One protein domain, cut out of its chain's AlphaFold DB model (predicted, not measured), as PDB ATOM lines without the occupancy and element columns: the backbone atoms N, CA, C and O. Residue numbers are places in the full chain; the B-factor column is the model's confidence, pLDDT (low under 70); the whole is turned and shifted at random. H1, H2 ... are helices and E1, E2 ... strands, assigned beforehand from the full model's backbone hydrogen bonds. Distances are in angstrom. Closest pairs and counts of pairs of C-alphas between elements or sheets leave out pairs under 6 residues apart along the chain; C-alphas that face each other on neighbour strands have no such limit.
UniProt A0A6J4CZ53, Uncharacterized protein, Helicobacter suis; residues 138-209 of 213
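This is residues 138 to 209 of the 213 residues of an uncharacterized protein of Helicobacter suis (UniProt A0A6J4CZ53). A narrow two-stranded hairpin, E1 and E2, sits in a small head made largely of loops, and one long helix, H1, extends from that head as an arm, with residues 189 to 197 sticking out free. The unnamed stretch 138 to 156 folds beside the hairpin, and residues 173 to 184 fold back along E1 before H1 begins. The printed part has 72 residues with two named strands and one named helix, in the order E1, E2, H1; the sheet, E1 - E2, is antiparallel. The class is mixed, helices and strands, with under half of the residues, 34 of 72, in named elements. The whole is only just extended, close to loose, with a radius of gyration of the C-alphas of 17.2 A and spans of 55 by 21 by 16 A.

E1, residues 157 to 163, and E2, residues 166 to 172, form a hairpin of antiparallel neighbour strands, with 150 degrees between their directions. The C-alphas of Met 158 and Lys 171 face each other at 4.3 A. N 157 and O 172, at 2.8 A, and N 163 and O 166, at 3.0 A, are within hydrogen-bond range. H1, residues 185 to 204, is apart from E1. In H1 every O i to N i+4 pair is within hydrogen-bond range.

E1 begins at C-alpha 157, (131.721, 183.483, 113.966), and measures 17.9 A from first to last C-alpha. E2 measures 19.1 A. H1 measures 28.4 A and ends at C-alpha 204, (153.687, 156.993, 82.725).

The C-alphas of Pro 154 and Gly 206, the two farthest apart, are 55.7 A from each other. The printed part has no cut. The link from E1 to E2 is tight, with 2 residues, and that from E2 to H1 is long, with 12. The mean pLDDT of the printed part is 84.7; residues 206 to 209 are under 70.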
ATOM      1  N   GLU A 138     139.293 175.357 116.596       86.62
ATOM      2  CA  GLU A 138     138.908 175.292 115.186       86.62
ATOM      3  C   GLU A 138     138.400 173.891 114.795       86.62
ATOM      4  O   GLU A 138     138.864 172.886 115.353       86.62
ATOM      5  N   PRO A 139     137.503 173.789 113.794       87.44
ATOM      6  CA  PRO A 139     137.108 172.504 113.231       87.44
ATOM      7  C   PRO A 139     138.283 171.836 112.494       87.44
ATOM      8  O   PRO A 139     139.211 172.517 112.041       87.44
ATOM      9  N   PRO A 140     138.224 170.510 112.261       89.38
ATOM     10  CA  PRO A 140     139.194 169.803 111.425       89.38
ATOM     11  C   PRO A 140     139.419 170.484 110.063       89.38
ATOM     12  O   PRO A 140     138.483 170.986 109.436       89.38
ATOM     13  N   LYS A 141     140.670 170.535 109.584       84.00
ATOM     14  CA  LYS A 141     141.044 171.279 108.360       84.00
ATOM     15  C   LYS A 141     140.401 170.731 107.084       84.00
ATOM     16  O   LYS A 141     140.227 171.476 106.127       84.00
ATOM     17  N   ASP A 142     140.057 169.454 107.078       85.19
ATOM     18  CA  ASP A 142     139.370 168.733 106.008       85.19
ATOM     19  C   ASP A 142     137.848 168.962 106.000       85.19
ATOM     20  O   ASP A 142     137.171 168.649 105.020       85.19
ATOM     21  N   LEU A 143     137.296 169.568 107.055       85.94
ATOM     22  CA  LEU A 143     135.872 169.853 107.169       85.94
ATOM     23  C   LEU A 143     135.527 171.227 106.578       85.94
ATOM     24  O   LEU A 143     135.381 172.225 107.292       85.94
ATOM     25  N   TYR A 144     135.404 171.287 105.253       81.00
ATOM     26  CA  TYR A 144     135.159 172.545 104.533       81.00
ATOM     27  C   TYR A 144     133.740 173.106 104.694       81.00
ATOM     28  O   TYR A 144     133.538 174.305 104.513       81.00
ATOM     29  N   TYR A 145     132.762 172.261 105.031       79.69
ATOM     30  CA  TYR A 145     131.330 172.585 104.953       79.69
ATOM     31  C   TYR A 145     130.626 172.469 106.307       79.69
ATOM     32  O   TYR A 145     129.576 171.843 106.418       79.69
ATOM     33  N   TYR A 146     131.233 173.035 107.351       79.81
ATOM     34  CA  TYR A 146     130.655 173.008 108.697       79.81
ATOM     35  C   TYR A 146     129.737 174.201 108.995       79.81
ATOM     36  O   TYR A 146     128.799 174.084 109.775       79.81
ATOM     37  N   GLY A 147     129.997 175.352 108.370       77.75
ATOM     38  CA  GLY A 147     129.406 176.619 108.802       77.75
ATOM     39  C   GLY A 147     130.195 177.226 109.963       77.75
ATOM     40  O   GLY A 147     131.426 177.208 109.921       77.75
ATOM     41  N   SER A 148     129.489 177.787 110.953       83.12
ATOM     42  CA  SER A 148     130.108 178.432 112.119       83.12
ATOM     43  C   SER A 148     130.678 177.414 113.116       83.12
ATOM     44  O   SER A 148     130.070 176.365 113.327       83.12
ATOM     45  N   TRP A 149     131.803 177.725 113.762       86.94
ATOM     46  CA  TRP A 149     132.409 176.914 114.825       86.94
ATOM     47  C   TRP A 149     132.613 177.708 116.120       86.94
ATOM     48  O   TRP A 149     133.146 178.817 116.087       86.94
ATOM     49  N   GLY A 150     132.256 177.090 117.252       78.19
ATOM     50  CA  GLY A 150     132.375 177.669 118.593       78.19
ATOM     51  C   GLY A 150     131.231 178.626 118.950       78.19
ATOM     52  O   GLY A 150     130.662 179.282 118.083       78.19
ATOM     53  N   GLU A 151     130.897 178.696 120.242       70.38
ATOM     54  CA  GLU A 151     129.838 179.571 120.783       70.38
ATOM     55  C   GLU A 151     130.345 180.523 121.882       70.38
ATOM     56  O   GLU A 151     129.562 181.258 122.477       70.38
ATOM     57  N   GLU A 152     131.653 180.537 122.166       74.38
ATOM     58  CA  GLU A 152     132.215 181.301 123.291       74.38
ATOM     59  C   GLU A 152     131.957 182.812 123.192       74.38
ATOM     60  O   GLU A 152     131.817 183.485 124.213       74.38
ATOM     61  N   ASN A 153     131.875 183.347 121.971       80.31
ATOM     62  CA  ASN A 153     131.502 184.731 121.720       80.31
ATOM     63  C   ASN A 153     130.411 184.787 120.639       80.31
ATOM     64  O   ASN A 153     130.738 184.666 119.461       80.31
ATOM     65  N   PRO A 154     129.136 185.024 120.994       79.75
ATOM     66  CA  PRO A 154     128.037 185.029 120.029       79.75
ATOM     67  C   PRO A 154     128.121 186.173 119.006       79.75
ATOM     68  O   PRO A 154     127.398 186.155 118.010       79.75
ATOM     69  N   GLU A 155     128.983 187.175 119.220       85.62
ATOM     70  CA  GLU A 155     129.217 188.243 118.244       85.62
ATOM     71  C   GLU A 155     130.231 187.872 117.155       85.62
ATOM     72  O   GLU A 155     130.279 188.552 116.128       85.62
ATOM     73  N   GLU A 156     131.041 186.831 117.360       87.12
ATOM     74  CA  GLU A 156     132.067 186.381 116.421       87.12
ATOM     75  C   GLU A 156     131.771 184.968 115.922       87.12
ATOM     76  O   GLU A 156     131.474 184.058 116.685       87.12
ATOM     77  N   LEU A 157     131.907 184.771 114.617       87.12
ATOM     78  CA  LEU A 157     131.721 183.483 113.966       87.12
ATOM     79  C   LEU A 157     133.046 183.042 113.360       87.12
ATOM     80  O   LEU A 157     133.800 183.863 112.834       87.12
ATOM     81  N   MET A 158     133.310 181.741 113.391       88.00
ATOM     82  CA  MET A 158     134.395 181.125 112.635       88.00
ATOM     83  C   MET A 158     133.816 180.329 111.476       88.00
ATOM     84  O   MET A 158     133.098 179.368 111.710       88.00
ATOM     85  N   ALA A 159     134.147 180.684 110.238       88.25
ATOM     86  CA  ALA A 159     133.588 180.057 109.043       88.25
ATOM     87  C   ALA A 159     134.671 179.687 108.018       88.25
ATOM     88  O   ALA A 159     135.836 180.078 108.132       88.25
ATOM     89  N   THR A 160     134.275 178.946 106.981       88.50
ATOM     90  CA  THR A 160     135.091 178.733 105.776       88.50
ATOM     91  C   THR A 160     134.525 179.505 104.610       88.50
ATOM     92  O   THR A 160     133.396 179.262 104.197       88.50
ATOM     93  N   VAL A 161     135.348 180.380 104.045       88.31
ATOM     94  CA  VAL A 161     135.090 181.051 102.769       88.31
ATOM     95  C   VAL A 161     135.922 180.392 101.677       88.31
ATOM     96  O   VAL A 161     136.994 179.854 101.951       88.31
ATOM     97  N   TRP A 162     135.434 180.433 100.444       87.06
ATOM     98  CA  TRP A 162     136.177 179.968  99.278       87.06
ATOM     99  C   TRP A 162     136.607 181.170  98.447       87.06
ATOM    100  O   TRP A 162     135.759 181.923  97.968       87.06
ATOM    101  N   ASP A 163     137.916 181.346  98.292       84.56
ATOM    102  CA  ASP A 163     138.502 182.340  97.395       84.56
ATOM    103  C   ASP A 163     139.175 181.657  96.188       84.56
ATOM    104  O   ASP A 163     139.066 180.443  95.991       84.56
ATOM    105  N   HIS A 164     139.867 182.433  95.351       81.94
ATOM    106  CA  HIS A 164     140.555 181.920  94.159       81.94
ATOM    107  C   HIS A 164     141.666 180.897  94.463       81.94
ATOM    108  O   HIS A 164     142.114 180.199  93.553       81.94
ATOM    109  N   HIS A 165     142.108 180.792  95.716       82.50
ATOM    110  CA  HIS A 165     143.144 179.871  96.174       82.50
ATOM    111  C   HIS A 165     142.580 178.679  96.965       82.50
ATOM    112  O   HIS A 165     143.344 177.788  97.341       82.50
ATOM    113  N   GLY A 166     141.259 178.619  97.170       83.88
ATOM    114  CA  GLY A 166     140.567 177.498  97.802       83.88
ATOM    115  C   GLY A 166     139.904 177.854  99.140       83.88
ATOM    116  O   GLY A 166     139.530 179.007  99.363       83.88
ATOM    117  N   PRO A 167     139.685 176.863 100.025       88.00
ATOM    118  CA  PRO A 167     139.006 177.085 101.293       88.00
ATOM    119  C   PRO A 167     139.933 177.785 102.294       88.00
ATOM    120  O   PRO A 167     141.025 177.302 102.597       88.00
ATOM    121  N   LYS A 168     139.461 178.888 102.873       89.00
ATOM    122  CA  LYS A 168     140.162 179.676 103.888       89.00
ATOM    123  C   LYS A 168     139.299 179.826 105.139       89.00
ATOM    124  O   LYS A 168     138.112 180.137 105.048       89.00
ATOM    125  N   ARG A 169     139.895 179.614 106.317       89.62
ATOM    126  CA  ARG A 169     139.240 179.888 107.607       89.62
ATOM    127  C   ARG A 169     139.231 181.392 107.875       89.62
ATOM    128  O   ARG A 169     140.241 182.066 107.673       89.62
ATOM    129  N   VAL A 170     138.090 181.904 108.317       89.25
ATOM    130  CA  VAL A 170     137.894 183.302 108.718       89.25
ATOM    131  C   VAL A 170     137.209 183.349 110.076       89.25
ATOM    132  O   VAL A 170     136.383 182.489 110.375       89.25
ATOM    133  N   LYS A 171     137.549 184.354 110.885       90.00
ATOM    134  CA  LYS A 171     136.929 184.630 112.183       90.00
ATOM    135  C   LYS A 171     136.599 186.118 112.272       90.00
ATOM    136  O   LYS A 171     137.445 186.937 111.920       90.00
ATOM    137  N   GLY A 172     135.397 186.463 112.718       89.75
ATOM    138  CA  GLY A 172     134.983 187.857 112.895       89.75
ATOM    139  C   GLY A 172     133.477 188.007 113.078       89.75
ATOM    140  O   GLY A 172     132.751 187.015 113.112       89.75
ATOM    141  N   LYS A 173     132.985 189.246 113.186       90.25
ATOM    142  CA  LYS A 173     131.538 189.487 113.255       90.25
ATOM    143  C   LYS A 173     130.892 189.196 111.907       90.25
ATOM    144  O   LYS A 173     131.514 189.398 110.869       90.25
ATOM    145  N   LEU A 174     129.620 188.792 111.902       86.50
ATOM    146  CA  LEU A 174     128.903 188.421 110.669       86.50
ATOM    147  C   LEU A 174     128.995 189.492 109.564       86.50
ATOM    148  O   LEU A 174     129.173 189.156 108.401       86.50
ATOM    149  N   LYS A 175     128.919 190.776 109.935       90.00
ATOM    150  CA  LYS A 175     129.029 191.918 109.009       90.00
ATOM    151  C   LYS A 175     130.419 192.090 108.376       90.00
ATOM    152  O   LYS A 175     130.531 192.749 107.349       90.00
ATOM    153  N   ASP A 176     131.452 191.537 109.008       91.69
ATOM    154  CA  ASP A 176     132.855 191.662 108.610       91.69
ATOM    155  C   ASP A 176     133.341 190.404 107.856       91.69
ATOM    156  O   ASP A 176     134.408 190.410 107.242       91.69
ATOM    157  N   ILE A 177     132.561 189.314 107.886       88.75
ATOM    158  CA  ILE A 177     132.856 188.069 107.171       88.75
ATOM    159  C   ILE A 177     132.442 188.210 105.694       88.75
ATOM    160  O   ILE A 177     131.309 188.607 105.409       88.75
ATOM    161  N   PRO A 178     133.322 187.860 104.731       88.44
ATOM    162  CA  PRO A 178     132.968 187.835 103.315       88.44
ATOM    163  C   PRO A 178     131.805 186.886 103.021       88.44
ATOM    164  O   PRO A 178     131.581 185.916 103.745       88.44
ATOM    165  N   LEU A 179     131.109 187.105 101.902       86.38
ATOM    166  CA  LEU A 179     130.057 186.193 101.456       86.38
ATOM    167  C   LEU A 179     130.590 184.752 101.369       86.38
ATOM    168  O   LEU A 179     131.530 184.459 100.630       86.38
ATOM    169  N   VAL A 180     129.956 183.848 102.113       85.25
ATOM    170  CA  VAL A 180     130.308 182.427 102.117       85.25
ATOM    171  C   VAL A 180     129.679 181.766 100.893       85.25
ATOM    172  O   VAL A 180     128.492 181.448 100.882       85.25
ATOM    173  N   VAL A 181     130.484 181.557  99.852       83.19
ATOM    174  CA  VAL A 181     130.095 180.778  98.670       83.19
ATOM    175  C   VAL A 181     130.701 179.388  98.774       83.19
ATOM    176  O   VAL A 181     131.903 179.233  98.974       83.19
ATOM    177  N   MET A 182     129.858 178.369  98.640       82.75
ATOM    178  CA  MET A 182     130.257 176.972  98.743       82.75
ATOM    179  C   MET A 182     130.287 176.341  97.345       82.75
ATOM    180  O   MET A 182     129.229 176.228  96.720       82.75
ATOM    181  N   PRO A 183     131.454 175.926  96.818       85.12
ATOM    182  CA  PRO A 183     131.505 175.257  95.530       85.12
ATOM    183  C   PRO A 183     130.832 173.889  95.612       85.12
ATOM    184  O   PRO A 183     130.788 173.236  96.658       85.12
ATOM    185  N   ASN A 184     130.327 173.414  94.477       84.94
ATOM    186  CA  ASN A 184     129.778 172.070  94.400       84.94
ATOM    187  C   ASN A 184     130.897 171.042  94.648       84.94
ATOM    188  O   ASN A 184     131.871 170.980  93.894       84.94
ATOM    189  N   ARG A 185     130.738 170.201  95.679       83.06
ATOM    190  CA  ARG A 185     131.731 169.186  96.075       83.06
ATOM    191  C   ARG A 185     132.165 168.268  94.927       83.06
ATOM    192  O   ARG A 185     133.310 167.829  94.902       83.06
ATOM    193  N   HIS A 186     131.263 167.983  93.987       84.12
ATOM    194  CA  HIS A 186     131.544 167.104  92.852       84.12
ATOM    195  C   HIS A 186     132.459 167.779  91.842       84.12
ATOM    196  O   HIS A 186     133.389 167.145  91.365       84.12
ATOM    197  N   VAL A 187     132.261 169.075  91.592       87.25
ATOM    198  CA  VAL A 187     133.137 169.865  90.715       87.25
ATOM    199  C   VAL A 187     134.547 169.932  91.302       87.25
ATOM    200  O   VAL A 187     135.518 169.683  90.593       87.25
ATOM    201  N   VAL A 188     134.666 170.167  92.615       85.06
ATOM    202  CA  VAL A 188     135.966 170.150  93.312       85.06
ATOM    203  C   VAL A 188     136.643 168.780  93.180       85.06
ATOM    204  O   VAL A 188     137.839 168.705  92.903       85.06
ATOM    205  N   LYS A 189     135.888 167.686  93.352       87.31
ATOM    206  CA  LYS A 189     136.426 166.323  93.245       87.31
ATOM    207  C   LYS A 189     136.848 165.967  91.818       87.31
ATOM    208  O   LYS A 189     137.903 165.358  91.658       87.31
ATOM    209  N   ILE A 190     136.055 166.336  90.813       91.94
ATOM    210  CA  ILE A 190     136.368 166.115  89.395       91.94
ATOM    211  C   ILE A 190     137.679 166.819  89.044       91.94
ATOM    212  O   ILE A 190     138.602 166.144  88.606       91.94
ATOM    213  N   ALA A 191     137.826 168.103  89.377       89.00
ATOM    214  CA  ALA A 191     139.056 168.849  89.099       89.00
ATOM    215  C   ALA A 191     140.306 168.217  89.753       89.00
ATOM    216  O   ALA A 191     141.384 168.178  89.160       89.00
ATOM    217  N   GLN A 192     140.178 167.681  90.974       90.38
ATOM    218  CA  GLN A 192     141.267 166.948  91.636       90.38
ATOM    219  C   GLN A 192     141.618 165.639  90.920       90.38
ATOM    220  O   GLN A 192     142.794 165.291  90.828       90.38
ATOM    221  N   LEU A 193     140.608 164.898  90.457       94.50
ATOM    222  CA  LEU A 193     140.805 163.654  89.717       94.50
ATOM    223  C   LEU A 193     141.420 163.921  88.344       94.50
ATOM    224  O   LEU A 193     142.375 163.242  87.997       94.50
ATOM    225  N   GLU A 194     140.947 164.929  87.615       94.12
ATOM    226  CA  GLU A 194     141.511 165.356  86.329       94.12
ATOM    227  C   GLU A 194     142.984 165.740  86.473       94.12
ATOM    228  O   GLU A 194     143.827 165.222  85.747       94.12
ATOM    229  N   LYS A 195     143.327 166.549  87.486       93.25
ATOM    230  CA  LYS A 195     144.729 166.871  87.788       93.25
ATOM    231  C   LYS A 195     145.548 165.617  88.098       93.25
ATOM    232  O   LYS A 195     146.691 165.495  87.666       93.25
ATOM    233  N   ARG A 196     144.984 164.677  88.862       93.44
ATOM    234  CA  ARG A 196     145.676 163.432  89.203       93.44
ATOM    235  C   ARG A 196     145.897 162.545  87.978       93.44
ATOM    236  O   ARG A 196     146.943 161.909  87.887       93.44
ATOM    237  N   VAL A 197     144.923 162.485  87.076       93.31
ATOM    238  CA  VAL A 197     145.047 161.785  85.797       93.31
ATOM    239  C   VAL A 197     146.154 162.435  84.971       93.31
ATOM    240  O   VAL A 197     147.080 161.727  84.597       93.31
ATOM    241  N   GLU A 198     146.166 163.766  84.831       91.19
ATOM    242  CA  GLU A 198     147.228 164.493  84.114       91.19
ATOM    243  C   GLU A 198     148.623 164.194  84.700       91.19
ATOM    244  O   GLU A 198     149.566 163.893  83.970       91.19
ATOM    245  N   GLU A 199     148.772 164.206  86.029       92.38
ATOM    246  CA  GLU A 199     150.030 163.840  86.696       92.38
ATOM    247  C   GLU A 199     150.485 162.408  86.365       92.38
ATOM    248  O   GLU A 199     151.683 162.154  86.212       92.38
ATOM    249  N   LEU A 200     149.547 161.460  86.294       91.44
ATOM    250  CA  LEU A 200     149.836 160.059  85.990       91.44
ATOM    251  C   LEU A 200     150.163 159.857  84.508       91.44
ATOM    252  O   LEU A 200     151.123 159.153  84.209       91.44
ATOM    253  N   GLU A 201     149.437 160.510  83.604       89.81
ATOM    254  CA  GLU A 201     149.694 160.496  82.160       89.81
ATOM    255  C   GLU A 201     151.072 161.095  81.840       89.81
ATOM    256  O   GLU A 201     151.857 160.508  81.095       89.81
ATOM    257  N   ILE A 202     151.444 162.214  82.471       89.06
ATOM    258  CA  ILE A 202     152.795 162.785  82.339       89.06
ATOM    259  C   ILE A 202     153.852 161.795  82.844       89.06
ATOM    260  O   ILE A 202     154.900 161.631  82.220       89.06
ATOM    261  N   LYS A 203     153.586 161.132  83.975       87.75
ATOM    262  CA  LYS A 203     154.543 160.227  84.616       87.75
ATOM    263  C   LYS A 203     154.738 158.909  83.860       87.75
ATOM    264  O   LYS A 203     155.850 158.386  83.876       87.75
ATOM    265  N   TYR A 204     153.684 158.357  83.263       84.81
ATOM    266  CA  TYR A 204     153.687 156.993  82.725       84.81
ATOM    267  C   TYR A 204     153.464 156.904  81.209       84.81
ATOM    268  O   TYR A 204     153.833 155.889  80.627       84.81
ATOM    269  N   GLU A 205     152.938 157.946  80.556       71.00
ATOM    270  CA  GLU A 205     152.560 157.910  79.131       71.00
ATOM    271  C   GLU A 205     153.273 158.960  78.259       71.00
ATOM    272  O   GLU A 205     152.996 159.080  77.069       71.00
ATOM    273  N   GLY A 206     154.248 159.699  78.798       62.44
ATOM    274  CA  GLY A 206     155.116 160.552  77.977       62.44
ATOM    275  C   GLY A 206     154.471 161.847  77.466       62.44
ATOM    276  O   GLY A 206     154.926 162.394  76.466       62.44
ATOM    277  N   GLY A 207     153.460 162.370  78.169       58.88
ATOM    278  CA  GLY A 207     153.060 163.780  78.102       58.88
ATOM    279  C   GLY A 207     152.594 164.282  76.731       58.88
ATOM    280  O   GLY A 207     153.190 165.202  76.176       58.88
ATOM    281  N   ILE A 208     151.485 163.754  76.210       57.66
ATOM    282  CA  ILE A 208     150.748 164.406  75.118       57.66
ATOM    283  C   ILE A 208     149.426 164.910  75.687       57.66
ATOM    284  O   ILE A 208     148.492 164.139  75.866       57.66
ATOM    285  N   ARG A 209     149.328 166.219  75.949       55.88
ATOM    286  CA  ARG A 209     148.024 166.852  76.199       55.88
ATOM    287  C   ARG A 209     147.153 166.689  74.949       55.88
ATOM    288  O   ARG A 209     147.542 167.216  73.900       55.88
TER     289      ARG A 209